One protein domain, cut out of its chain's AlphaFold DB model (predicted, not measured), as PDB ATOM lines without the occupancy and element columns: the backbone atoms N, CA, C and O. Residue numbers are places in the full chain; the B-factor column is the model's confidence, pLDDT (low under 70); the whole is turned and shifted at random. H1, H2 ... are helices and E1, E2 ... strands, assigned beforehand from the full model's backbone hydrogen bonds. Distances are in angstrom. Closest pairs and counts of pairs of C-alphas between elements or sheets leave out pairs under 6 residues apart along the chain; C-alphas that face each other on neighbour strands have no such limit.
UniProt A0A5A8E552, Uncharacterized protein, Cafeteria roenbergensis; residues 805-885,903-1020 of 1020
ATOM      1  N   LEU A 805      26.701  13.845 -29.353       90.31
ATOM      2  CA  LEU A 805      27.059  14.120 -27.961       90.31
ATOM      3  C   LEU A 805      27.723  12.890 -27.338       90.31
ATOM      4  O   LEU A 805      27.261  11.767 -27.536       90.31
ATOM      5  N   LEU A 806      28.746  13.102 -26.511       89.75
ATOM      6  CA  LEU A 806      29.439  12.034 -25.789       89.75
ATOM      7  C   LEU A 806      28.488  11.222 -24.897       89.75
ATOM      8  O   LEU A 806      28.705  10.033 -24.710       89.75
ATOM      9  N   SER A 807      27.401  11.827 -24.405       89.19
ATOM     10  CA  SER A 807      26.372  11.143 -23.609       89.19
ATOM     11  C   SER A 807      25.609  10.051 -24.368       89.19
ATOM     12  O   SER A 807      24.990   9.193 -23.743       89.19
ATOM     13  N   THR A 808      25.668  10.046 -25.702       87.19
ATOM     14  CA  THR A 808      25.115   8.960 -26.531       87.19
ATOM     15  C   THR A 808      26.027   7.731 -26.586       87.19
ATOM     16  O   THR A 808      25.582   6.661 -26.991       87.19
ATOM     17  N   ALA A 809      27.288   7.856 -26.155       88.94
ATOM     18  CA  ALA A 809      28.236   6.755 -26.065       88.94
ATOM     19  C   ALA A 809      28.303   6.194 -24.637       88.94
ATOM     20  O   ALA A 809      28.242   6.928 -23.650       88.94
ATOM     21  N   VAL A 810      28.484   4.877 -24.533       93.31
ATOM     22  CA  VAL A 810      28.849   4.216 -23.277       93.31
ATOM     23  C   VAL A 810      30.369   4.246 -23.155       93.31
ATOM     24  O   VAL A 810      31.074   3.827 -24.076       93.31
ATOM     25  N   LEU A 811      30.884   4.735 -22.031       96.69
ATOM     26  CA  LEU A 811      32.313   4.734 -21.723       96.69
ATOM     27  C   LEU A 811      32.624   3.649 -20.695       96.69
ATOM     28  O   LEU A 811      31.830   3.387 -19.796       96.69
ATOM     29  N   ALA A 812      33.799   3.042 -20.794       97.88
ATOM     30  CA  ALA A 812      34.323   2.173 -19.750       97.88
ATOM     31  C   ALA A 812      35.534   2.823 -19.077       97.88
ATOM     32  O   ALA A 812      36.351   3.456 -19.748       97.88
ATOM     33  N   VAL A 813      35.668   2.651 -17.762       98.06
ATOM     34  CA  VAL A 813      36.842   3.084 -16.994       98.06
ATOM     35  C   VAL A 813      37.385   1.901 -16.207       98.06
ATOM     36  O   VAL A 813      36.652   1.276 -15.446       98.06
ATOM     37  N   ALA A 814      38.668   1.593 -16.375       96.31
ATOM     38  CA  ALA A 814      39.311   0.461 -15.716       96.31
ATOM     39  C   ALA A 814      40.723   0.813 -15.231       96.31
ATOM     40  O   ALA A 814      41.370   1.727 -15.743       96.31
ATOM     41  N   THR A 815      41.209   0.064 -14.247       93.81
ATOM     42  CA  THR A 815      42.584   0.160 -13.744       93.81
ATOM     43  C   THR A 815      43.276  -1.186 -13.937       93.81
ATOM     44  O   THR A 815      42.687  -2.237 -13.694       93.81
ATOM     45  N   ALA A 816      44.512  -1.159 -14.428       88.81
ATOM     46  CA  ALA A 816      45.372  -2.326 -14.584       88.81
ATOM     47  C   ALA A 816      46.444  -2.307 -13.483       88.81
ATOM     48  O   ALA A 816      47.614  -1.984 -13.727       88.81
ATOM     49  N   GLY A 817      46.007  -2.628 -12.265       83.38
ATOM     50  CA  GLY A 817      46.782  -2.523 -11.028       83.38
ATOM     51  C   GLY A 817      46.554  -1.201 -10.279       83.38
ATOM     52  O   GLY A 817      45.644  -0.444 -10.634       83.38
ATOM     53  N   PRO A 818      47.398  -0.891  -9.276       86.31
ATOM     54  CA  PRO A 818      47.142   0.216  -8.362       86.31
ATOM     55  C   PRO A 818      47.110   1.584  -9.028       86.31
ATOM     56  O   PRO A 818      47.966   1.914  -9.852       86.31
ATOM     57  N   VAL A 819      46.163   2.422  -8.604       90.75
ATOM     58  CA  VAL A 819      45.981   3.783  -9.121       90.75
ATOM     59  C   VAL A 819      46.405   4.831  -8.091       90.75
ATOM     60  O   VAL A 819      45.960   4.839  -6.945       90.75
ATOM     61  N   ALA A 820      47.275   5.759  -8.496       91.12
ATOM     62  CA  ALA A 820      47.693   6.862  -7.632       91.12
ATOM     63  C   ALA A 820      46.562   7.890  -7.449       91.12
ATOM     64  O   ALA A 820      45.811   8.174  -8.384       91.12
ATOM     65  N   LEU A 821      46.489   8.526  -6.273       92.25
ATOM     66  CA  LEU A 821      45.398   9.444  -5.914       92.25
ATOM     67  C   LEU A 821      45.127  10.572  -6.935       92.25
ATOM     68  O   LEU A 821      43.950  10.842  -7.184       92.25
ATOM     69  N   PRO A 822      46.132  11.224  -7.566       94.06
ATOM     70  CA  PRO A 822      45.866  12.225  -8.603       94.06
ATOM     71  C   PRO A 822      45.146  11.645  -9.827       94.06
ATOM     72  O   PRO A 822      44.184  12.239 -10.312       94.06
ATOM     73  N   ALA A 823      45.565  10.462 -10.289       94.81
ATOM     74  CA  ALA A 823      44.934   9.768 -11.407       94.81
ATOM     75  C   ALA A 823      43.523   9.288 -11.033       94.81
ATOM     76  O   ALA A 823      42.579   9.529 -11.779       94.81
ATOM     77  N   ALA A 824      43.357   8.703  -9.842       95.44
ATOM     78  CA  ALA A 824      42.052   8.287  -9.331       95.44
ATOM     79  C   ALA A 824      41.085   9.476  -9.228       95.44
ATOM     80  O   ALA A 824      39.949   9.400  -9.683       95.44
ATOM     81  N   SER A 825      41.550  10.611  -8.696       95.19
ATOM     82  CA  SER A 825      40.748  11.835  -8.574       95.19
ATOM     83  C   SER A 825      40.310  12.378  -9.933       95.19
ATOM     84  O   SER A 825      39.150  12.757 -10.085       95.19
ATOM     85  N   LEU A 826      41.209  12.387 -10.923       96.38
ATOM     86  CA  LEU A 826      40.891  12.788 -12.293       96.38
ATOM     87  C   LEU A 826      39.828  11.871 -12.913       96.38
ATOM     88  O   LEU A 826      38.845  12.367 -13.465       96.38
ATOM     89  N   LEU A 827      39.997  10.551 -12.788       97.06
ATOM     90  CA  LEU A 827      39.039   9.569 -13.297       97.06
ATOM     91  C   LEU A 827      37.671   9.731 -12.626       97.06
ATOM     92  O   LEU A 827      36.678   9.860 -13.332       97.06
ATOM     93  N   CYS A 828      37.598   9.822 -11.295       95.94
ATOM     94  CA  CYS A 828      36.335  10.029 -10.575       95.94
ATOM     95  C   CYS A 828      35.622  11.321 -11.002       95.94
ATOM     96  O   CYS A 828      34.409  11.330 -11.206       95.94
ATOM     97  N   GLN A 829      36.360  12.417 -11.194       94.50
ATOM     98  CA  GLN A 829      35.771  13.670 -11.669       94.50
ATOM     99  C   GLN A 829      35.265  13.562 -13.116       94.50
ATOM    100  O   GLN A 829      34.169  14.045 -13.408       94.50
ATOM    101  N   ALA A 830      36.003  12.887 -14.002       95.69
ATOM    102  CA  ALA A 830      35.571  12.645 -15.378       95.69
ATOM    103  C   ALA A 830      34.339  11.725 -15.448       95.69
ATOM    104  O   ALA A 830      33.409  12.018 -16.200       95.69
ATOM    105  N   ILE A 831      34.286  10.671 -14.621       96.12
ATOM    106  CA  ILE A 831      33.112   9.797 -14.464       96.12
ATOM    107  C   ILE A 831      31.902  10.631 -14.047       96.12
ATOM    108  O   ILE A 831      30.869  10.609 -14.718       96.12
ATOM    109  N   ARG A 832      32.038  11.421 -12.974       93.88
ATOM    110  CA  ARG A 832      30.972  12.298 -12.479       93.88
ATOM    111  C   ARG A 832      30.476  13.248 -13.569       93.88
ATOM    112  O   ARG A 832      29.270  13.388 -13.748       93.88
ATOM    113  N   GLN A 833      31.379  13.893 -14.304       93.00
ATOM    114  CA  GLN A 833      31.020  14.836 -15.364       93.00
ATOM    115  C   GLN A 833      30.319  14.152 -16.546       93.00
ATOM    116  O   GLN A 833      29.335  14.684 -17.057       93.00
ATOM    117  N   ALA A 834      30.777  12.967 -16.959       92.12
ATOM    118  CA  ALA A 834      30.127  12.184 -18.007       92.12
ATOM    119  C   ALA A 834      28.688  11.802 -17.616       92.12
ATOM    120  O   ALA A 834      27.767  12.004 -18.408       92.12
ATOM    121  N   VAL A 835      28.483  11.333 -16.381       92.00
ATOM    122  CA  VAL A 835      27.166  10.913 -15.873       92.00
ATOM    123  C   VAL A 835      26.223  12.102 -15.657       92.00
ATOM    124  O   VAL A 835      25.059  12.025 -16.040       92.00
ATOM    125  N   ILE A 836      26.705  13.238 -15.131       88.56
ATOM    126  CA  ILE A 836      25.895  14.468 -14.988       88.56
ATOM    127  C   ILE A 836      25.423  14.991 -16.353       88.56
ATOM    128  O   ILE A 836      24.308  15.493 -16.469       88.56
ATOM    129  N   ASN A 837      26.234  14.819 -17.400       87.25
ATOM    130  CA  ASN A 837      25.853  15.144 -18.777       87.25
ATOM    131  C   ASN A 837      24.900  14.105 -19.412       87.25
ATOM    132  O   ASN A 837      24.615  14.179 -20.609       87.25
ATOM    133  N   GLY A 838      24.410  13.136 -18.629       85.88
ATOM    134  CA  GLY A 838      23.481  12.087 -19.045       85.88
ATOM    135  C   GLY A 838      24.142  10.868 -19.690       85.88
ATOM    136  O   GLY A 838      23.433  10.043 -20.250       85.88
ATOM    137  N   GLY A 839      25.473  10.765 -19.669       90.00
ATOM    138  CA  GLY A 839      26.208   9.634 -20.236       90.00
ATOM    139  C   GLY A 839      26.216   8.390 -19.347       90.00
ATOM    140  O   GLY A 839      25.891   8.441 -18.159       90.00
ATOM    141  N   SER A 840      26.644   7.276 -19.937       94.06
ATOM    142  CA  SER A 840      26.759   5.984 -19.259       94.06
ATOM    143  C   SER A 840      28.220   5.607 -19.065       94.06
ATOM    144  O   SER A 840      29.012   5.688 -20.006       94.06
ATOM    145  N   VAL A 841      28.572   5.176 -17.853       97.19
ATOM    146  CA  VAL A 841      29.931   4.750 -17.513       97.19
ATOM    147  C   VAL A 841      29.908   3.393 -16.823       97.19
ATOM    148  O   VAL A 841      29.153   3.194 -15.875       97.19
ATOM    149  N   VAL A 842      30.762   2.479 -17.276       97.62
ATOM    150  CA  VAL A 842      30.927   1.141 -16.698       97.62
ATOM    151  C   VAL A 842      32.315   1.000 -16.079       97.62
ATOM    152  O   VAL A 842      33.319   1.302 -16.724       97.62
ATOM    153  N   VAL A 843      32.376   0.518 -14.839       97.25
ATOM    154  CA  VAL A 843      33.622   0.206 -14.120       97.25
ATOM    155  C   VAL A 843      33.604  -1.277 -13.729       97.25
ATOM    156  O   VAL A 843      32.585  -1.732 -13.211       97.25
ATOM    157  N   PRO A 844      34.661  -2.073 -13.970       95.44
ATOM    158  CA  PRO A 844      34.670  -3.470 -13.543       95.44
ATOM    159  C   PRO A 844      34.844  -3.573 -12.021       95.44
ATOM    160  O   PRO A 844      35.557  -2.762 -11.430       95.44
ATOM    161  N   GLU A 845      34.242  -4.588 -11.391       92.50
ATOM    162  CA  GLU A 845      34.330  -4.803  -9.932       92.50
ATOM    163  C   GLU A 845      35.765  -5.022  -9.431       92.50
ATOM    164  O   GLU A 845      36.060  -4.784  -8.267       92.50
ATOM    165  N   THR A 846      36.667  -5.439 -10.320       90.19
ATOM    166  CA  THR A 846      38.089  -5.653 -10.033       90.19
ATOM    167  C   THR A 846      38.943  -4.391 -10.165       90.19
ATOM    168  O   THR A 846      40.151  -4.452  -9.956       90.19
ATOM    169  N   SER A 847      38.355  -3.240 -10.513       92.44
ATOM    170  CA  SER A 847      39.095  -1.980 -10.617       92.44
ATOM    171  C   SER A 847      39.460  -1.445  -9.232       92.44
ATOM    172  O   SER A 847      38.577  -1.099  -8.447       92.44
ATOM    173  N   GLU A 848      40.750  -1.237  -8.972       90.75
ATOM    174  CA  GLU A 848      41.239  -0.598  -7.740       90.75
ATOM    175  C   GLU A 848      40.759   0.857  -7.584       90.75
ATOM    176  O   GLU A 848      40.816   1.424  -6.494       90.75
ATOM    177  N   LEU A 849      40.215   1.464  -8.647       92.88
ATOM    178  CA  LEU A 849      39.527   2.754  -8.567       92.88
ATOM    179  C   LEU A 849      38.371   2.739  -7.554       92.88
ATOM    180  O   LEU A 849      38.124   3.761  -6.921       92.88
ATOM    181  N   LEU A 850      37.679   1.603  -7.393       92.00
ATOM    182  CA  LEU A 850      36.533   1.474  -6.484       92.00
ATOM    183  C   LEU A 850      36.933   1.626  -5.006       92.00
ATOM    184  O   LEU A 850      36.131   2.084  -4.191       92.00
ATOM    185  N   GLU A 851      38.186   1.305  -4.679       89.81
ATOM    186  CA  GLU A 851      38.760   1.425  -3.334       89.81
ATOM    187  C   GLU A 851      39.326   2.831  -3.057       89.81
ATOM    188  O   GLU A 851      39.690   3.160  -1.925       89.81
ATOM    189  N   ALA A 852      39.407   3.699  -4.073       90.44
ATOM    190  CA  ALA A 852      39.941   5.043  -3.905       90.44
ATOM    191  C   ALA A 852      38.974   5.926  -3.082       90.44
ATOM    192  O   ALA A 852      37.779   5.976  -3.390       90.44
ATOM    193  N   PRO A 853      39.466   6.725  -2.110       89.69
ATOM    194  CA  PRO A 853      38.608   7.606  -1.309       89.69
ATOM    195  C   PRO A 853      37.754   8.556  -2.156       89.69
ATOM    196  O   PRO A 853      36.573   8.741  -1.891       89.69
ATOM    197  N   CYS A 854      38.317   9.085  -3.246       90.19
ATOM    198  CA  CYS A 854      37.602   9.969  -4.164       90.19
ATOM    199  C   CYS A 854      36.467   9.279  -4.938       90.19
ATOM    200  O   CYS A 854      35.578   9.973  -5.433       90.19
ATOM    201  N   PHE A 855      36.497   7.949  -5.082       91.06
ATOM    202  CA  PHE A 855      35.385   7.188  -5.645       91.06
ATOM    203  C   PHE A 855      34.270   7.047  -4.614       91.06
ATOM    204  O   PHE A 855      33.122   7.308  -4.942       91.06
ATOM    205  N   GLN A 856      34.604   6.740  -3.358       86.69
ATOM    206  CA  GLN A 856      33.632   6.667  -2.261       86.69
ATOM    207  C   GLN A 856      32.940   8.020  -2.022       86.69
ATOM    208  O   GLN A 856      31.714   8.084  -1.989       86.69
ATOM    209  N   ASP A 857      33.704   9.116  -1.999       85.94
ATOM    210  CA  ASP A 857      33.186  10.492  -1.904       85.94
ATOM    211  C   ASP A 857      32.262  10.870  -3.080       85.94
ATOM    212  O   ASP A 857      31.524  11.862  -3.033       85.94
ATOM    213  N   MET A 858      32.328  10.123  -4.186       88.31
ATOM    214  CA  MET A 858      31.494  10.365  -5.354       88.31
ATOM    215  C   MET A 858      30.047   9.883  -5.158       88.31
ATOM    216  O   MET A 858      29.144  10.427  -5.802       88.31
ATOM    217  N   LEU A 859      29.822   8.891  -4.294       86.75
ATOM    218  CA  LEU A 859      28.573   8.132  -4.182       86.75
ATOM    219  C   LEU A 859      27.626   8.703  -3.118       86.75
ATOM    220  O   LEU A 859      28.057   9.318  -2.145       86.75
ATOM    221  N   GLU A 860      26.318   8.492  -3.285       76.88
ATOM    222  CA  GLU A 860      25.333   8.803  -2.236       76.88
ATOM    223  C   GLU A 860      25.357   7.755  -1.106       76.88
ATOM    224  O   GLU A 860      25.006   6.602  -1.327       76.88
ATOM    225  N   GLY A 861      25.684   8.180   0.123       63.62
ATOM    226  CA  GLY A 861      25.628   7.355   1.340       63.62
ATOM    227  C   GLY A 861      27.001   6.880   1.832       63.62
ATOM    228  O   GLY A 861      27.756   6.253   1.099       63.62
ATOM    229  N   GLU A 862      27.336   7.166   3.097       55.00
ATOM    230  CA  GLU A 862      28.618   6.754   3.688       55.00
ATOM    231  C   GLU A 862      28.677   5.234   3.934       55.00
ATOM    232  O   GLU A 862      27.755   4.643   4.498       55.00
ATOM    233  N   GLY A 863      29.802   4.607   3.568       54.59
ATOM    234  CA  GLY A 863      30.140   3.239   3.978       54.59
ATOM    235  C   GLY A 863      29.369   2.117   3.274       54.59
ATOM    236  O   GLY A 863      29.312   1.000   3.797       54.59
ATOM    237  N   GLN A 864      28.762   2.376   2.112       57.25
ATOM    238  CA  GLN A 864      28.050   1.345   1.360       57.25
ATOM    239  C   GLN A 864      29.042   0.373   0.701       57.25
ATOM    240  O   GLN A 864      29.910   0.776  -0.068       57.25
ATOM    241  N   LYS A 865      28.914  -0.931   0.984       61.59
ATOM    242  CA  LYS A 865      29.695  -1.955   0.278       61.59
ATOM    243  C   LYS A 865      29.270  -1.964  -1.190       61.59
ATOM    244  O   LYS A 865      28.125  -2.306  -1.488       61.59
ATOM    245  N   LEU A 866      30.186  -1.596  -2.082       78.94
ATOM    246  CA  LEU A 866      29.957  -1.620  -3.521       78.94
ATOM    247  C   LEU A 866      29.756  -3.067  -3.980       78.94
ATOM    248  O   LEU A 866      30.630  -3.914  -3.806       78.94
ATOM    249  N   ALA A 867      28.579  -3.347  -4.527       84.88
ATOM    250  CA  ALA A 867      28.269  -4.601  -5.197       84.88
ATOM    251  C   ALA A 867      28.078  -4.327  -6.696       84.88
ATOM    252  O   ALA A 867      27.662  -3.218  -7.055       84.88
ATOM    253  N   PRO A 868      28.344  -5.309  -7.573       91.12
ATOM    254  CA  PRO A 868      28.039  -5.182  -8.989       91.12
ATOM    255  C   PRO A 868      26.582  -4.794  -9.235       91.12
ATOM    256  O   PRO A 868      25.661  -5.416  -8.707       91.12
ATOM    257  N   THR A 869      26.370  -3.772 -10.060       92.62
ATOM    258  CA  THR A 869      25.032  -3.354 -10.489       92.62
ATOM    259  C   THR A 869      24.607  -4.025 -11.781       92.62
ATOM    260  O   THR A 869      23.414  -4.199 -11.990       92.62
ATOM    261  N   ILE A 870      25.549  -4.463 -12.617       92.56
ATOM    262  CA  ILE A 870      25.272  -5.218 -13.844       92.56
ATOM    263  C   ILE A 870      26.091  -6.511 -13.893       92.56
ATOM    264  O   ILE A 870      27.183  -6.598 -13.327       92.56
ATOM    265  N   ALA A 871      25.562  -7.526 -14.573       90.62
ATOM    266  CA  ALA A 871      26.284  -8.771 -14.815       90.62
ATOM    267  C   ALA A 871      27.392  -8.589 -15.867       90.62
ATOM    268  O   ALA A 871      27.415  -7.608 -16.614       90.62
ATOM    269  N   PHE A 872      28.306  -9.558 -15.946       90.50
ATOM    270  CA  PHE A 872      29.372  -9.562 -16.945       90.50
ATOM    271  C   PHE A 872      28.786  -9.553 -18.365       90.50
ATOM    272  O   PHE A 872      28.008 -10.436 -18.727       90.50
ATOM    273  N   GLY A 873      29.148  -8.548 -19.165       89.12
ATOM    274  CA  GLY A 873      28.652  -8.389 -20.534       89.12
ATOM    275  C   GLY A 873      27.171  -8.011 -20.652       89.12
ATOM    276  O   GLY A 873      26.622  -8.054 -21.753       89.12
ATOM    277  N   GLN A 874      26.506  -7.630 -19.556       89.38
ATOM    278  CA  GLN A 874      25.150  -7.090 -19.625       89.38
ATOM    279  C   GLN A 874      25.167  -5.714 -20.298       89.38
ATOM    280  O   GLN A 874      25.829  -4.787 -19.834       89.38
ATOM    281  N   ARG A 875      24.400  -5.560 -21.383       87.88
ATOM    282  CA  ARG A 875      24.352  -4.312 -22.152       87.88
ATOM    283  C   ARG A 875      23.912  -3.126 -21.289       87.88
ATOM    284  O   ARG A 875      22.938  -3.224 -20.546       87.88
ATOM    285  N   VAL A 876      24.576  -1.989 -21.464       88.75
ATOM    286  CA  VAL A 876      24.194  -0.687 -20.911       88.75
ATOM    287  C   VAL A 876      23.782   0.220 -22.064       88.75
ATOM    288  O   VAL A 876      24.443   0.244 -23.100       88.75
ATOM    289  N   LEU A 877      22.674   0.941 -21.905       83.81
ATOM    290  CA  LEU A 877      22.173   1.858 -22.928       83.81
ATOM    291  C   LEU A 877      22.837   3.237 -22.820       83.81
ATOM    292  O   LEU A 877      23.092   3.738 -21.719       83.81
ATOM    293  N   GLY A 878      23.094   3.863 -23.967       76.62
ATOM    294  CA  GLY A 878      23.458   5.277 -24.059       76.62
ATOM    295  C   GLY A 878      22.252   6.203 -23.852       76.62
ATOM    296  O   GLY A 878      21.093   5.781 -23.888       76.62
ATOM    297  N   CYS A 879      22.505   7.499 -23.654       74.31
ATOM    298  CA  CYS A 879      21.428   8.481 -23.534       74.31
ATOM    299  C   CYS A 879      20.572   8.530 -24.809       74.31
ATOM    300  O   CYS A 879      21.096   8.724 -25.907       74.31
ATOM    301  N   GLY A 880      19.251   8.385 -24.657       61.72
ATOM    302  CA  GLY A 880      18.296   8.409 -25.770       61.72
ATOM    303  C   GLY A 880      18.206   7.107 -26.574       61.72
ATOM    304  O   GLY A 880      17.435   7.044 -27.530       61.72
ATOM    305  N   GLU A 881      18.951   6.068 -26.194       67.88
ATOM    306  CA  GLU A 881      18.825   4.734 -26.774       67.88
ATOM    307  C   GLU A 881      17.604   4.010 -26.181       67.88
ATOM    308  O   GLU A 881      17.400   3.999 -24.965       67.88
ATOM    309  N   ALA A 882      16.774   3.410 -27.038       62.53
ATOM    310  CA  ALA A 882      15.592   2.652 -26.639       62.53
ATOM    311  C   ALA A 882      15.771   1.164 -26.960       62.53
ATOM    312  O   ALA A 882      16.346   0.802 -27.987       62.53
ATOM    313  N   TRP A 883      15.247   0.305 -26.086       61.47
ATOM    314  CA  TRP A 883      15.184  -1.139 -26.293       61.47
ATOM    315  C   TRP A 883      13.724  -1.572 -26.417       61.47
ATOM    316  O   TRP A 883      13.034  -1.745 -25.409       61.47
ATOM    317  N   ASP A 884      13.258  -1.746 -27.652       56.47
ATOM    318  CA  ASP A 884      11.922  -2.266 -27.934       56.47
ATOM    319  C   ASP A 884      11.966  -3.793 -28.026       56.47
ATOM    320  O   ASP A 884      12.662  -4.370 -28.859       56.47
ATOM    321  N   THR A 885      11.209  -4.471 -27.161       51.19
ATOM    322  CA  THR A 885      11.078  -5.933 -27.213       51.19
ATOM    323  C   THR A 885      10.016  -6.305 -28.254       51.19
ATOM    324  O   THR A 885       8.886  -5.811 -28.155       51.19
ATOM    325  N   VAL A 903      15.703 -12.504 -18.333       57.44
ATOM    326  CA  VAL A 903      16.407 -13.172 -19.432       57.44
ATOM    327  C   VAL A 903      15.371 -13.473 -20.508       57.44
ATOM    328  O   VAL A 903      14.414 -14.207 -20.254       57.44
ATOM    329  N   VAL A 904      15.566 -12.936 -21.710       54.84
ATOM    330  CA  VAL A 904      14.754 -13.275 -22.887       54.84
ATOM    331  C   VAL A 904      15.648 -14.034 -23.855       54.84
ATOM    332  O   VAL A 904      16.611 -13.472 -24.370       54.84
ATOM    333  N   ASP A 905      15.371 -15.326 -24.046       57.84
ATOM    334  CA  ASP A 905      16.131 -16.225 -24.929       57.84
ATOM    335  C   ASP A 905      17.664 -16.139 -24.737       57.84
ATOM    336  O   ASP A 905      18.435 -16.078 -25.691       57.84
ATOM    337  N   GLY A 906      18.109 -16.102 -23.474       61.00
ATOM    338  CA  GLY A 906      19.526 -16.049 -23.088       61.00
ATOM    339  C   GLY A 906      20.132 -14.643 -23.011       61.00
ATOM    340  O   GLY A 906      21.204 -14.480 -22.434       61.00
ATOM    341  N   VAL A 907      19.456 -13.610 -23.527       67.81
ATOM    342  CA  VAL A 907      19.939 -12.222 -23.491       67.81
ATOM    343  C   VAL A 907      19.434 -11.519 -22.234       67.81
ATOM    344  O   VAL A 907      18.234 -11.506 -21.949       67.81
ATOM    345  N   LEU A 908      20.356 -10.912 -21.484       74.12
ATOM    346  CA  LEU A 908      20.021 -10.072 -20.336       74.12
ATOM    347  C   LEU A 908      19.401  -8.754 -20.800       74.12
ATOM    348  O   LEU A 908      19.925  -8.093 -21.700       74.12
ATOM    349  N   ARG A 909      18.314  -8.334 -20.143       78.31
ATOM    350  CA  ARG A 909      17.723  -7.011 -20.365       78.31
ATOM    351  C   ARG A 909      18.779  -5.903 -20.176       78.31
ATOM    352  O   ARG A 909      19.480  -5.922 -19.156       78.31
ATOM    353  N   PRO A 910      18.872  -4.922 -21.098       82.19
ATOM    354  CA  PRO A 910      19.821  -3.827 -20.952       82.19
ATOM    355  C   PRO A 910      19.564  -2.978 -19.703       82.19
ATOM    356  O   PRO A 910      18.410  -2.720 -19.344       82.19
ATOM    357  N   ALA A 911      20.639  -2.510 -19.075       85.88
ATOM    358  CA  ALA A 911      20.589  -1.525 -18.003       85.88
ATOM    359  C   ALA A 911      20.415  -0.104 -18.569       85.88
ATOM    360  O   ALA A 911      20.894   0.215 -19.661       85.88
ATOM    361  N   GLY A 912      19.723   0.757 -17.817       84.25
ATOM    362  CA  GLY A 912      19.527   2.164 -18.184       84.25
ATOM    363  C   GLY A 912      20.812   2.993 -18.088       84.25
ATOM    364  O   GLY A 912      21.826   2.523 -17.571       84.25
ATOM    365  N   ALA A 913      20.766   4.240 -18.556       88.00
ATOM    366  CA  ALA A 913      21.924   5.130 -18.520       88.00
ATOM    367  C   ALA A 913      22.364   5.496 -17.088       88.00
ATOM    368  O   ALA A 913      21.535   5.580 -16.180       88.00
ATOM    369  N   GLY A 914      23.667   5.731 -16.895       92.06
ATOM    370  CA  GLY A 914      24.260   6.135 -15.612       92.06
ATOM    371  C   GLY A 914      25.581   5.429 -15.285       92.06
ATOM    372  O   GLY A 914      26.226   4.859 -16.166       92.06
ATOM    373  N   LEU A 915      25.995   5.482 -14.013       94.88
ATOM    374  CA  LEU A 915      27.181   4.778 -13.510       94.88
ATOM    375  C   LEU A 915      26.831   3.339 -13.115       94.88
ATOM    376  O   LEU A 915      25.928   3.131 -12.307       94.88
ATOM    377  N   HIS A 916      27.586   2.366 -13.622       95.31
ATOM    378  CA  HIS A 916      27.412   0.948 -13.309       95.31
ATOM    379  C   HIS A 916      28.720   0.273 -12.910       95.31
ATOM    380  O   HIS A 916      29.779   0.573 -13.466       95.31
ATOM    381  N   ILE A 917      28.622  -0.689 -11.990       95.25
ATOM    382  CA  ILE A 917      29.712  -1.608 -11.651       95.25
ATOM    383  C   ILE A 917      29.411  -2.962 -12.289       95.25
ATOM    384  O   ILE A 917      28.382  -3.573 -12.000       95.25
ATOM    385  N   MET A 918      30.301  -3.429 -13.160       94.88
ATOM    386  CA  MET A 918      30.173  -4.710 -13.848       94.88
ATOM    387  C   MET A 918      30.788  -5.834 -13.021       94.88
ATOM    388  O   MET A 918      31.960  -5.756 -12.652       94.88
ATOM    389  N   ALA A 919      30.026  -6.905 -12.796       92.00
ATOM    390  CA  ALA A 919      30.565  -8.143 -12.247       92.00
ATOM    391  C   ALA A 919      31.686  -8.660 -13.164       92.00
ATOM    392  O   ALA A 919      31.506  -8.737 -14.377       92.00
ATOM    393  N   CYS A 920      32.833  -9.009 -12.599       89.50
ATOM    394  CA  CYS A 920      34.037  -9.429 -13.293       89.50
ATOM    395  C   CYS A 920      34.637 -10.649 -12.571       89.50
ATOM    396  O   CYS A 920      35.315 -10.501 -11.556       89.50
ATOM    397  N   PRO A 921      34.415 -11.876 -13.077       84.50
ATOM    398  CA  PRO A 921      34.816 -13.112 -12.400       84.50
ATOM    399  C   PRO A 921      36.328 -13.397 -12.452       84.50
ATOM    400  O   PRO A 921      36.758 -14.511 -12.163       84.50
ATOM    401  N   THR A 922      37.133 -12.426 -12.873       84.19
ATOM    402  CA  THR A 922      38.517 -12.610 -13.307       84.19
ATOM    403  C   THR A 922      39.324 -11.336 -13.093       84.19
ATOM    404  O   THR A 922      38.794 -10.227 -13.163       84.19
ATOM    405  N   THR A 923      40.623 -11.495 -12.859       84.75
ATOM    406  CA  THR A 923      41.598 -10.392 -12.815       84.75
ATOM    407  C   THR A 923      42.450 -10.324 -14.085       84.75
ATOM    408  O   THR A 923      43.359  -9.498 -14.177       84.75
ATOM    409  N   ASP A 924      42.173 -11.178 -15.079       87.50
ATOM    410  CA  ASP A 924      42.812 -11.099 -16.389       87.50
ATOM    411  C   ASP A 924      42.327  -9.845 -17.137       87.50
ATOM    412  O   ASP A 924      41.127  -9.564 -17.252       87.50
ATOM    413  N   TRP A 925      43.284  -9.067 -17.641       90.19
ATOM    414  CA  TRP A 925      43.021  -7.798 -18.314       90.19
ATOM    415  C   TRP A 925      42.237  -7.965 -19.624       90.19
ATOM    416  O   TRP A 925      41.326  -7.184 -19.898       90.19
ATOM    417  N   ALA A 926      42.548  -8.984 -20.429       91.62
ATOM    418  CA  ALA A 926      41.870  -9.221 -21.700       91.62
ATOM    419  C   ALA A 926      40.435  -9.727 -21.487       91.62
ATOM    420  O   ALA A 926      39.522  -9.308 -22.204       91.62
ATOM    421  N   GLU A 927      40.213 -10.560 -20.467       91.94
ATOM    422  CA  GLU A 927      38.862 -10.974 -20.068       91.94
ATOM    423  C   GLU A 927      38.047  -9.791 -19.518       91.94
ATOM    424  O   GLU A 927      36.879  -9.620 -19.866       91.94
ATOM    425  N   THR A 928      38.670  -8.914 -18.725       93.06
ATOM    426  CA  THR A 928      38.014  -7.698 -18.213       93.06
ATOM    427  C   THR A 928      37.589  -6.770 -19.355       93.06
ATOM    428  O   THR A 928      36.440  -6.323 -19.392       93.06
ATOM    429  N   LEU A 929      38.481  -6.515 -20.323       95.38
ATOM    430  CA  LEU A 929      38.151  -5.739 -21.522       95.38
ATOM    431  C   LEU A 929      36.999  -6.374 -22.305       95.38
ATOM    432  O   LEU A 929      36.090  -5.665 -22.728       95.38
ATOM    433  N   THR A 930      37.002  -7.699 -22.447       95.00
ATOM    434  CA  THR A 930      35.928  -8.445 -23.113       95.00
ATOM    435  C   THR A 930      34.573  -8.182 -22.460       95.00
ATOM    436  O   THR A 930      33.603  -7.884 -23.158       95.00
ATOM    437  N   GLY A 931      34.493  -8.211 -21.128       94.75
ATOM    438  CA  GLY A 931      33.265  -7.872 -20.407       94.75
ATOM    439  C   GLY A 931      32.812  -6.436 -20.671       94.75
ATOM    440  O   GLY A 931      31.671  -6.217 -21.072       94.75
ATOM    441  N   LEU A 932      33.723  -5.467 -20.524       96.25
ATOM    442  CA  LEU A 932      33.423  -4.040 -20.703       96.25
ATOM    443  C   LEU A 932      32.899  -3.725 -22.109       96.25
ATOM    444  O   LEU A 932      31.911  -3.005 -22.259       96.25
ATOM    445  N   VAL A 933      33.516  -4.313 -23.137       95.62
ATOM    446  CA  VAL A 933      33.087  -4.136 -24.528       95.62
ATOM    447  C   VAL A 933      31.762  -4.834 -24.797       95.62
ATOM    448  O   VAL A 933      30.901  -4.260 -25.459       95.62
ATOM    449  N   SER A 934      31.543  -6.020 -24.225       93.31
ATOM    450  CA  SER A 934      30.260  -6.729 -24.334       93.31
ATOM    451  C   SER A 934      29.100  -5.930 -23.732       93.31
ATOM    452  O   SER A 934      27.978  -6.015 -24.225       93.31
ATOM    453  N   CYS A 935      29.368  -5.090 -22.724       93.00
ATOM    454  CA  CYS A 935      28.385  -4.160 -22.164       93.00
ATOM    455  C   CYS A 935      28.006  -3.006 -23.119       93.00
ATOM    456  O   CYS A 935      27.086  -2.249 -22.810       93.00
ATOM    457  N   GLY A 936      28.670  -2.860 -24.272       91.19
ATOM    458  CA  GLY A 936      28.381  -1.834 -25.282       91.19
ATOM    459  C   GLY A 936      29.283  -0.597 -25.225       91.19
ATOM    460  O   GLY A 936      28.965   0.407 -25.866       91.19
ATOM    461  N   SER A 937      30.385  -0.630 -24.461       94.31
ATOM    462  CA  SER A 937      31.299   0.514 -24.346       94.31
ATOM    463  C   SER A 937      31.953   0.850 -25.688       94.31
ATOM    464  O   SER A 937      32.582  -0.013 -26.285       94.31
ATOM    465  N   GLN A 938      31.904   2.108 -26.126       94.00
ATOM    466  CA  GLN A 938      32.529   2.545 -27.382       94.00
ATOM    467  C   GLN A 938      34.000   2.963 -27.226       94.00
ATOM    468  O   GLN A 938      34.722   3.048 -28.218       94.00
ATOM    469  N   ALA A 939      34.452   3.223 -25.997       95.75
ATOM    470  CA  ALA A 939      35.849   3.484 -25.659       95.75
ATOM    471  C   ALA A 939      36.139   3.065 -24.215       95.75
ATOM    472  O   ALA A 939      35.269   3.165 -23.344       95.75
ATOM    473  N   VAL A 940      37.380   2.649 -23.961       97.75
ATOM    474  CA  VAL A 940      37.879   2.326 -22.619       97.75
ATOM    475  C   VAL A 940      38.948   3.340 -22.221       97.75
ATOM    476  O   VAL A 940      39.915   3.542 -22.954       97.75
ATOM    477  N   ILE A 941      38.790   3.953 -21.050       98.00
ATOM    478  CA  ILE A 941      39.806   4.774 -20.390       98.00
ATOM    479  C   ILE A 941      40.480   3.890 -19.344       98.00
ATOM    480  O   ILE A 941      39.855   3.487 -18.363       98.00
ATOM    481  N   ALA A 942      41.747   3.565 -19.564       96.75
ATOM    482  CA  ALA A 942      42.518   2.705 -18.683       96.75
ATOM    483  C   ALA A 942      43.580   3.517 -17.941       96.75
ATOM    484  O   ALA A 942      44.293   4.294 -18.570       96.75
ATOM    485  N   HIS A 943      43.744   3.309 -16.637       96.00
ATOM    486  CA  HIS A 943      45.005   3.640 -15.963       96.00
ATOM    487  C   HIS A 943      45.859   2.380 -15.850       96.00
ATOM    488  O   HIS A 943      45.352   1.328 -15.466       96.00
ATOM    489  N   ALA A 944      47.135   2.472 -16.218       92.50
ATOM    490  CA  ALA A 944      48.056   1.347 -16.164       92.50
ATOM    491  C   ALA A 944      49.445   1.782 -15.691       92.50
ATOM    492  O   ALA A 944      49.936   2.859 -16.030       92.50
ATOM    493  N   ARG A 945      50.113   0.889 -14.957       88.44
ATOM    494  CA  ARG A 945      51.505   1.063 -14.504       88.44
ATOM    495  C   ARG A 945      52.529   0.343 -15.383       88.44
ATOM    496  O   ARG A 945      53.667   0.170 -14.973       88.44
ATOM    497  N   ARG A 946      52.087  -0.142 -16.546       87.00
ATOM    498  CA  ARG A 946      52.864  -0.876 -17.554       87.00
ATOM    499  C   ARG A 946      52.100  -0.906 -18.877       87.00
ATOM    500  O   ARG A 946      50.880  -0.729 -18.856       87.00
ATOM    501  N   PRO A 947      52.767  -1.172 -20.014       89.94
ATOM    502  CA  PRO A 947      52.074  -1.398 -21.276       89.94
ATOM    503  C   PRO A 947      51.055  -2.538 -21.155       89.94
ATOM    504  O   PRO A 947      51.407  -3.655 -20.769       89.94
ATOM    505  N   VAL A 948      49.803  -2.254 -21.504       91.31
ATOM    506  CA  VAL A 948      48.692  -3.216 -21.523       91.31
ATOM    507  C   VAL A 948      48.163  -3.397 -22.943       91.31
ATOM    508  O   VAL A 948      48.360  -2.542 -23.811       91.31
ATOM    509  N   THR A 949      47.503  -4.523 -23.205       92.62
ATOM    510  CA  THR A 949      46.865  -4.767 -24.503       92.62
ATOM    511  C   THR A 949      45.614  -3.906 -24.667       92.62
ATOM    512  O   THR A 949      44.853  -3.711 -23.724       92.62
ATOM    513  N   GLY A 950      45.359  -3.421 -25.878       95.25
ATOM    514  CA  GLY A 950      44.065  -2.862 -26.266       95.25
ATOM    515  C   GLY A 950      43.060  -3.952 -26.650       95.25
ATOM    516  O   GLY A 950      43.370  -5.143 -26.606       95.25
ATOM    517  N   HIS A 951      41.879  -3.536 -27.102       95.62
ATOM    518  CA  HIS A 951      40.828  -4.428 -27.591       95.62
ATOM    519  C   HIS A 951      40.693  -4.347 -29.128       95.62
ATOM    520  O   HIS A 951      40.843  -3.257 -29.686       95.62
ATOM    521  N   PRO A 952      40.382  -5.443 -29.852       93.88
ATOM    522  CA  PRO A 952      40.243  -5.404 -31.311       93.88
ATOM    523  C   PRO A 952      39.077  -4.537 -31.811       93.88
ATOM    524  O   PRO A 952      39.188  -3.908 -32.862       93.88
ATOM    525  N   VAL A 953      37.968  -4.488 -31.062       93.69
ATOM    526  CA  VAL A 953      36.727  -3.786 -31.464       93.69
ATOM    527  C   VAL A 953      36.713  -2.313 -31.056       93.69
ATOM    528  O   VAL A 953      36.222  -1.485 -31.816       93.69
ATOM    529  N   VAL A 954      37.269  -1.954 -29.896       94.44
ATOM    530  CA  VAL A 954      37.132  -0.597 -29.338       94.44
ATOM    531  C   VAL A 954      38.494  -0.003 -28.993       94.44
ATOM    532  O   VAL A 954      39.396  -0.744 -28.591       94.44
ATOM    533  N   PRO A 955      38.671   1.320 -29.126       95.62
ATOM    534  CA  PRO A 955      39.888   1.977 -28.684       95.62
ATOM    535  C   PRO A 955      40.028   1.919 -27.156       95.62
ATOM    536  O   PRO A 955      39.079   2.172 -26.411       95.62
ATOM    537  N   VAL A 956      41.248   1.630 -26.703       97.19
ATOM    538  CA  VAL A 956      41.645   1.669 -25.291       97.19
ATOM    539  C   VAL A 956      42.674   2.781 -25.139       97.19
ATOM    540  O   VAL A 956      43.782   2.652 -25.653       97.19
ATOM    541  N   PHE A 957      42.280   3.874 -24.489       97.44
ATOM    542  CA  PHE A 957      43.144   5.007 -24.174       97.44
ATOM    543  C   PHE A 957      43.795   4.774 -22.812       97.44
ATOM    544  O   PHE A 957      43.102   4.700 -21.796       97.44
ATOM    545  N   VAL A 958      45.118   4.641 -22.792       96.44
ATOM    546  CA  VAL A 958      45.891   4.300 -21.597       96.44
ATOM    547  C   VAL A 958      46.541   5.550 -21.020       96.44
ATOM    548  O   VAL A 958      47.373   6.186 -21.661       96.44
ATOM    549  N   MET A 959      46.223   5.874 -19.774       95.94
ATOM    550  CA  MET A 959      46.948   6.859 -18.983       95.94
ATOM    551  C   MET A 959      47.834   6.193 -17.934       95.94
ATOM    552  O   MET A 959      47.538   5.103 -17.449       95.94
ATOM    553  N   ALA A 960      48.913   6.868 -17.553       95.25
ATOM    554  CA  ALA A 960      49.818   6.407 -16.507       95.25
ATOM    555  C   ALA A 960      50.197   7.540 -15.554       95.25
ATOM    556  O   ALA A 960      50.023   8.720 -15.866       95.25
ATOM    557  N   SER A 961      50.723   7.179 -14.385       93.62
ATOM    558  CA  SER A 961      51.231   8.157 -13.418       93.62
ATOM    559  C   SER A 961      52.641   8.640 -13.757       93.62
ATOM    560  O   SER A 961      53.003   9.744 -13.370       93.62
ATOM    561  N   SER A 962      53.410   7.862 -14.523       91.94
ATOM    562  CA  SER A 962      54.664   8.304 -15.136       91.94
ATOM    563  C   SER A 962      54.935   7.550 -16.443       91.94
ATOM    564  O   SER A 962      54.418   6.453 -16.673       91.94
ATOM    565  N   ARG A 963      55.786   8.122 -17.305       92.19
ATOM    566  CA  ARG A 963      56.272   7.443 -18.521       92.19
ATOM    567  C   ARG A 963      57.159   6.233 -18.203       92.19
ATOM    568  O   ARG A 963      57.226   5.306 -19.002       92.19
ATOM    569  N   GLU A 964      57.846   6.259 -17.065       88.81
ATOM    570  CA  GLU A 964      58.719   5.170 -16.610       88.81
ATOM    571  C   GLU A 964      57.915   3.917 -16.248       88.81
ATOM    572  O   GLU A 964      58.325   2.804 -16.579       88.81
ATOM    573  N   GLU A 965      56.745   4.106 -15.630       84.62
ATOM    574  CA  GLU A 965      55.808   3.021 -15.348       84.62
ATOM    575  C   GLU A 965      55.245   2.444 -16.653       84.62
ATOM    576  O   GLU A 965      55.337   1.245 -16.899       84.62
ATOM    577  N   CYS A 966      54.722   3.287 -17.546       90.38
ATOM    578  CA  CYS A 966      54.145   2.832 -18.809       90.38
ATOM    579  C   CYS A 966      54.675   3.637 -19.998       90.38
ATOM    580  O   CYS A 966      54.144   4.694 -20.349       90.38
ATOM    581  N   ALA A 967      55.687   3.089 -20.676       91.38
ATOM    582  CA  ALA A 967      56.293   3.726 -21.846       91.38
ATOM    583  C   ALA A 967      55.278   3.978 -22.979       91.38
ATOM    584  O   ALA A 967      55.341   5.009 -23.646       91.38
ATOM    585  N   ASP A 968      54.306   3.075 -23.131       92.00
ATOM    586  CA  ASP A 968      53.243   3.132 -24.143       92.00
ATOM    587  C   ASP A 968      51.972   3.856 -23.672       92.00
ATOM    588  O   ASP A 968      50.926   3.731 -24.305       92.00
ATOM    589  N   ALA A 969      52.029   4.609 -22.568       94.69
ATOM    590  CA  ALA A 969      50.888   5.422 -22.157       94.69
ATOM    591  C   ALA A 969      50.560   6.469 -23.235       94.69
ATOM    592  O   ALA A 969      51.441   7.180 -23.723       94.69
ATOM    593  N   ASP A 970      49.285   6.618 -23.570       96.88
ATOM    594  CA  ASP A 970      48.805   7.685 -24.445       96.88
ATOM    595  C   ASP A 970      48.978   9.062 -23.789       96.88
ATOM    596  O   ASP A 970      49.286  10.042 -24.466       96.88
ATOM    597  N   ALA A 971      48.846   9.129 -22.459       96.56
ATOM    598  CA  ALA A 971      49.044  10.343 -21.675       96.56
ATOM    599  C   ALA A 971      49.582  10.050 -20.264       96.56
ATOM    600  O   ALA A 971      49.331   8.993 -19.688       96.56
ATOM    601  N   VAL A 972      50.302  11.014 -19.690       96.50
ATOM    602  CA  VAL A 972      50.844  10.934 -18.324       96.50
ATOM    603  C   VAL A 972      50.179  11.990 -17.446       96.50
ATOM    604  O   VAL A 972      50.176  13.178 -17.780       96.50
ATOM    605  N   VAL A 973      49.600  11.554 -16.326       94.44
ATOM    606  CA  VAL A 973      48.878  12.422 -15.385       94.44
ATOM    607  C   VAL A 973      49.845  13.420 -14.748       94.44
ATOM    608  O   VAL A 973      50.858  13.033 -14.180       94.44
ATOM    609  N   GLY A 974      49.521  14.712 -14.839       91.31
ATOM    610  CA  GLY A 974      50.367  15.806 -14.346       91.31
ATOM    611  C   GLY A 974      51.400  16.330 -15.352       91.31
ATOM    612  O   GLY A 974      51.934  17.414 -15.137       91.31
ATOM    613  N   GLU A 975      51.636  15.623 -16.461       93.62
ATOM    614  CA  GLU A 975      52.568  16.049 -17.519       93.62
ATOM    615  C   GLU A 975      51.861  16.395 -18.836       93.62
ATOM    616  O   GLU A 975      52.284  17.291 -19.560       93.62
ATOM    617  N   SER A 976      50.799  15.664 -19.184       94.50
ATOM    618  CA  SER A 976      50.130  15.781 -20.483       94.50
ATOM    619  C   SER A 976      48.876  16.654 -20.395       94.50
ATOM    620  O   SER A 976      47.979  16.368 -19.604       94.50
ATOM    621  N   GLU A 977      48.760  17.661 -21.270       92.69
ATOM    622  CA  GLU A 977      47.570  18.533 -21.353       92.69
ATOM    623  C   GLU A 977      46.273  17.738 -21.563       92.69
ATOM    624  O   GLU A 977      45.245  18.063 -20.976       92.69
ATOM    625  N   ALA A 978      46.351  16.635 -22.318       89.75
ATOM    626  CA  ALA A 978      45.253  15.707 -22.587       89.75
ATOM    627  C   ALA A 978      44.588  15.121 -21.323       89.75
ATOM    628  O   ALA A 978      43.462  14.637 -21.389       89.75
ATOM    629  N   VAL A 979      45.276  15.143 -20.177       93.88
ATOM    630  CA  VAL A 979      44.800  14.610 -18.888       93.88
ATOM    631  C   VAL A 979      45.033  15.611 -17.749       93.88
ATOM    632  O   VAL A 979      45.181  15.221 -16.592       93.88
ATOM    633  N   ALA A 980      45.091  16.909 -18.065       91.75
ATOM    634  CA  ALA A 980      45.287  17.963 -17.069       91.75
ATOM    635  C   ALA A 980      44.019  18.240 -16.244       91.75
ATOM    636  O   ALA A 980      44.107  18.555 -15.057       91.75
ATOM    637  N   THR A 981      42.841  18.114 -16.862       95.81
ATOM    638  CA  THR A 981      41.531  18.285 -16.215       95.81
ATOM    639  C   THR A 981      40.536  17.228 -16.710       95.81
ATOM    640  O   THR A 981      40.767  16.616 -17.759       95.81
ATOM    641  N   PRO A 982      39.416  17.008 -15.995       93.88
ATOM    642  CA  PRO A 982      38.333  16.136 -16.454       93.88
ATOM    643  C   PRO A 982      37.807  16.512 -17.849       93.88
ATOM    644  O   PRO A 982      37.605  15.637 -18.689       93.88
ATOM    645  N   GLU A 983      37.679  17.809 -18.141       94.81
ATOM    646  CA  GLU A 983      37.254  18.322 -19.450       94.81
ATOM    647  C   GLU A 983      38.254  17.966 -20.551       94.81
ATOM    648  O   GLU A 983      37.852  17.550 -21.639       94.81
ATOM    649  N   ALA A 984      39.554  18.111 -20.274       95.50
ATOM    650  CA  ALA A 984      40.608  17.778 -21.226       95.50
ATOM    651  C   ALA A 984      40.639  16.271 -21.527       95.50
ATOM    652  O   ALA A 984      40.760  15.878 -22.690       95.50
ATOM    653  N   LEU A 985      40.441  15.431 -20.503       97.12
ATOM    654  CA  LEU A 985      40.328  13.982 -20.668       97.12
ATOM    655  C   LEU A 985      39.116  13.617 -21.534       97.12
ATOM    656  O   LEU A 985      39.268  12.900 -22.522       97.12
ATOM    657  N   LEU A 986      37.925  14.139 -21.226       96.56
ATOM    658  CA  LEU A 986      36.720  13.862 -22.018       96.56
ATOM    659  C   LEU A 986      36.838  14.399 -23.458       96.56
ATOM    660  O   LEU A 986      36.412  13.727 -24.396       96.56
ATOM    661  N   GLY A 987      37.473  15.557 -23.665       96.31
ATOM    662  CA  GLY A 987      37.782  16.083 -25.001       96.31
ATOM    663  C   GLY A 987      38.768  15.204 -25.784       96.31
ATOM    664  O   GLY A 987      38.606  14.987 -26.990       96.31
ATOM    665  N   THR A 988      39.755  14.628 -25.098       96.50
ATOM    666  CA  THR A 988      40.684  13.651 -25.680       96.50
ATOM    667  C   THR A 988      39.951  12.371 -26.074       96.50
ATOM    668  O   THR A 988      40.135  11.882 -27.187       96.50
ATOM    669  N   VAL A 989      39.043  11.874 -25.231       96.44
ATOM    670  CA  VAL A 989      38.175  10.730 -25.558       96.44
ATOM    671  C   VAL A 989      37.297  11.035 -26.774       96.44
ATOM    672  O   VAL A 989      37.201  10.201 -27.673       96.44
ATOM    673  N   CYS A 990      36.736  12.244 -26.885       96.56
ATOM    674  CA  CYS A 990      36.030  12.667 -28.097       96.56
ATOM    675  C   CYS A 990      36.938  12.655 -29.335       96.56
ATOM    676  O   CYS A 990      36.477  12.293 -30.416       96.56
ATOM    677  N   SER A 991      38.218  13.008 -29.203       95.81
ATOM    678  CA  SER A 991      39.196  12.943 -30.302       95.81
ATOM    679  C   SER A 991      39.509  11.499 -30.707       95.81
ATOM    680  O   SER A 991      39.604  11.191 -31.897       95.81
ATOM    681  N   VAL A 992      39.586  10.592 -29.726       95.38
ATOM    682  CA  VAL A 992      39.713   9.147 -29.958       95.38
ATOM    683  C   VAL A 992      38.495   8.601 -30.705       95.38
ATOM    684  O   VAL A 992      38.649   7.975 -31.750       95.38
ATOM    685  N   LEU A 993      37.282   8.899 -30.231       93.56
ATOM    686  CA  LEU A 993      36.033   8.489 -30.886       93.56
ATOM    687  C   LEU A 993      35.857   9.135 -32.272       93.56
ATOM    688  O   LEU A 993      35.318   8.515 -33.181       93.56
ATOM    689  N   SER A 994      36.370  10.353 -32.466       92.94
ATOM    690  CA  SER A 994      36.382  11.036 -33.770       92.94
ATOM    691  C   SER A 994      37.442  10.486 -34.729       92.94
ATOM    692  O   SER A 994      37.512  10.939 -35.871       92.94
ATOM    693  N   ARG A 995      38.279   9.538 -34.280       91.00
ATOM    694  CA  ARG A 995      39.410   8.958 -35.025       91.00
ATOM    695  C   ARG A 995      40.489   9.979 -35.412       91.00
ATOM    696  O   ARG A 995      41.311   9.709 -36.283       91.00
ATOM    697  N   THR A 996      40.517  11.142 -34.758       92.31
ATOM    698  CA  THR A 996      41.580  12.150 -34.929       92.31
ATOM    699  C   THR A 996      42.782  11.870 -34.030       92.31
ATOM    700  O   THR A 996      43.880  12.352 -34.301       92.31
ATOM    701  N   LEU A 997      42.590  11.047 -32.994       93.81
ATOM    702  CA  LEU A 997      43.640  10.492 -32.150       93.81
ATOM    703  C   LEU A 997      43.518   8.965 -32.121       93.81
ATOM    704  O   LEU A 997      42.456   8.431 -31.817       93.81
ATOM    705  N   GLN A 998      44.606   8.250 -32.406       93.75
ATOM    706  CA  GLN A 998      44.634   6.789 -32.328       93.75
ATOM    707  C   GLN A 998      45.483   6.343 -31.129       93.75
ATOM    708  O   GLN A 998      46.674   6.672 -31.102       93.75
ATOM    709  N   PRO A 999      44.920   5.571 -30.179       96.06
ATOM    710  CA  PRO A 999      45.679   5.076 -29.039       96.06
ATOM    711  C   PRO A 999      46.866   4.185 -29.432       96.06
ATOM    712  O   PRO A 999      46.811   3.451 -30.429       96.06
ATOM    713  N   VAL A1000      47.927   4.194 -28.623       94.94
ATOM    714  CA  VAL A1000      49.186   3.465 -28.843       94.94
ATOM    715  C   VAL A1000      48.938   1.970 -29.036       94.94
ATOM    716  O   VAL A1000      49.465   1.388 -29.987       94.94
ATOM    717  N   ALA A1001      48.095   1.349 -28.204       92.31
ATOM    718  CA  ALA A1001      47.787  -0.079 -28.306       92.31
ATOM    719  C   ALA A1001      47.107  -0.444 -29.641       92.31
ATOM    720  O   ALA A1001      47.422  -1.467 -30.249       92.31
ATOM    721  N   SER A1002      46.226   0.430 -30.145       91.50
ATOM    722  CA  SER A1002      45.576   0.248 -31.452       91.50
ATOM    723  C   SER A1002      46.560   0.441 -32.607       91.50
ATOM    724  O   SER A1002      46.550  -0.330 -33.562       91.50
ATOM    725  N   ARG A1003      47.436   1.449 -32.516       92.44
ATOM    726  CA  ARG A1003      48.426   1.772 -33.555       92.44
ATOM    727  C   ARG A1003      49.534   0.724 -33.677       92.44
ATOM    728  O   ARG A1003      50.002   0.459 -34.778       92.44
ATOM    729  N   THR A1004      49.965   0.144 -32.559       90.69
ATOM    730  CA  THR A1004      51.011  -0.897 -32.524       90.69
ATOM    731  C   THR A1004      50.470  -2.298 -32.809       90.69
ATOM    732  O   THR A1004      51.249  -3.231 -32.986       90.69
ATOM    733  N   GLY A1005      49.143  -2.471 -32.845       90.69
ATOM    734  CA  GLY A1005      48.509  -3.782 -32.970       90.69
ATOM    735  C   GLY A1005      48.612  -4.640 -31.705       90.69
ATOM    736  O   GLY A1005      48.266  -5.822 -31.756       90.69
ATOM    737  N   ASN A1006      49.049  -4.065 -30.573       93.38
ATOM    738  CA  ASN A1006      49.080  -4.717 -29.266       93.38
ATOM    739  C   ASN A1006      47.658  -4.860 -28.708       93.38
ATOM    740  O   ASN A1006      47.266  -4.185 -27.760       93.38
ATOM    741  N   THR A1007      46.865  -5.710 -29.349       92.94
ATOM    742  CA  THR A1007      45.471  -5.982 -29.006       92.94
ATOM    743  C   THR A1007      45.291  -7.451 -28.645       92.94
ATOM    744  O   THR A1007      45.983  -8.328 -29.182       92.94
ATOM    745  N   GLY A1008      44.379  -7.700 -27.709       87.94
ATOM    746  CA  GLY A1008      44.049  -9.023 -27.200       87.94
ATOM    747  C   GLY A1008      42.548  -9.172 -26.982       87.94
ATOM    748  O   GLY A1008      41.842  -8.198 -26.729       87.94
ATOM    749  N   TRP A1009      42.077 -10.404 -27.110       89.62
ATOM    750  CA  TRP A1009      40.694 -10.802 -26.902       89.62
ATOM    751  C   TRP A1009      40.706 -12.152 -26.204       89.62
ATOM    752  O   TRP A1009      41.430 -13.049 -26.638       89.62
ATOM    753  N   GLN A1010      39.931 -12.281 -25.132       88.94
ATOM    754  CA  GLN A1010      39.762 -13.552 -24.456       88.94
ATOM    755  C   GLN A1010      38.428 -13.578 -23.728       88.94
ATOM    756  O   GLN A1010      38.140 -12.705 -22.914       88.94
ATOM    757  N   ILE A1011      37.629 -14.604 -24.000       88.69
ATOM    758  CA  ILE A1011      36.383 -14.794 -23.265       88.69
ATOM    759  C   ILE A1011      36.717 -15.301 -21.867       88.69
ATOM    760  O   ILE A1011      37.640 -16.096 -21.683       88.69
ATOM    761  N   THR A1012      35.967 -14.825 -20.877       85.19
ATOM    762  CA  THR A1012      36.171 -15.262 -19.505       85.19
ATOM    763  C   THR A1012      35.830 -16.735 -19.316       85.19
ATOM    764  O   THR A1012      34.855 -17.249 -19.868       85.19
ATOM    765  N   ARG A1013      36.607 -17.391 -18.451       76.81
ATOM    766  CA  ARG A1013      36.341 -18.751 -17.969       76.81
ATOM    767  C   ARG A1013      35.018 -18.832 -17.179       76.81
ATOM    768  O   ARG A1013      34.475 -19.912 -16.994       76.81
ATOM    769  N   GLY A1014      34.460 -17.704 -16.735       78.75
ATOM    770  CA  GLY A1014      33.230 -17.681 -15.938       78.75
ATOM    771  C   GLY A1014      33.429 -18.282 -14.542       78.75
ATOM    772  O   GLY A1014      34.463 -18.875 -14.232       78.75
ATOM    773  N   LYS A1015      32.441 -18.115 -13.658       77.31
ATOM    774  CA  LYS A1015      32.584 -18.520 -12.243       77.31
ATOM    775  C   LYS A1015      32.467 -20.025 -12.019       77.31
ATOM    776  O   LYS A1015      32.935 -20.524 -11.001       77.31
ATOM    777  N   PHE A1016      31.817 -20.746 -12.926       82.56
ATOM    778  CA  PHE A1016      31.306 -22.089 -12.637       82.56
ATOM    779  C   PHE A1016      31.745 -23.155 -13.636       82.56
ATOM    780  O   PHE A1016      31.446 -24.329 -13.431       82.56
ATOM    781  N   CYS A1017      32.451 -22.772 -14.696       82.81
ATOM    782  CA  CYS A1017      32.819 -23.690 -15.763       82.81
ATOM    783  C   CYS A1017      34.035 -24.552 -15.406       82.81
ATOM    784  O   CYS A1017      34.831 -24.187 -14.540       82.81
ATOM    785  N   VAL A1018      34.170 -25.687 -16.094       85.56
ATOM    786  CA  VAL A1018      35.314 -26.609 -16.026       85.56
ATOM    787  C   VAL A1018      35.522 -27.298 -17.374       85.56
ATOM    788  O   VAL A1018      34.553 -27.554 -18.086       85.56
ATOM    789  N   SER A1019      36.762 -27.613 -17.744       86.44
ATOM    790  CA  SER A1019      37.071 -28.349 -18.975       86.44
ATOM    791  C   SER A1019      36.564 -29.784 -18.851       86.44
ATOM    792  O   SER A1019      36.901 -30.465 -17.879       86.44
ATOM    793  N   VAL A1020      35.788 -30.232 -19.841       77.12
ATOM    794  CA  VAL A1020      35.404 -31.639 -20.025       77.12
ATOM    795  C   VAL A1020      35.736 -32.090 -21.423       77.12
ATOM    796  O   VAL A1020      35.434 -31.359 -22.394       77.12
TER     797      VAL A1020
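AT A GLANCE: This is residues 805 to 885 and 903 to 1020 of the 1020 residues of an uncharacterized protein of Cafeteria roenbergensis (UniProt A0A5A8E552). Loops with little regular structure surround a twisted parallel sheet, E3-E2-E1-E4-E5, with H1 and H5 over one face and H4 over the other. Of 199 printed residues, under half are in named elements, mixed in class: E1-H1-E2-H2-H3-E3-H4-E4-E5-H5-H6. It is compact, radius of gyration of the C-alphas 16.1 A, spanning 48 by 41 by 36 A.

HOW THE PARTS SIT: Start with E1, residues 810 to 816, H1, 821 to 836, and E2, 840 to 844, a strand-helix-strand unit; N 811 and O 840 are within hydrogen-bond range, 2.9 A. H5, 982 to 993, touches H1, closest at C-alphas Pro 982 and Ala 830, 4.6 A. H3, 853 to 856, touches H1; H2, 848 to 851, and H6, 1000 to 1004, only graze the sheet.

IN THESE COORDINATES: Find C-alpha 810 at (28.849, 4.216, -23.277); E3 spans 915 to 918, H4 925 to 934, E4 939 to 944 and E5 956 to 960. H6 ends at C-alpha 1004, (51.011, -0.897, -32.524).

THE WHOLE: Residues 886 to 902 are cut out, with C-alphas 885 and 903 11.9 A apart; pLDDT is under 70 in 16 printed residues.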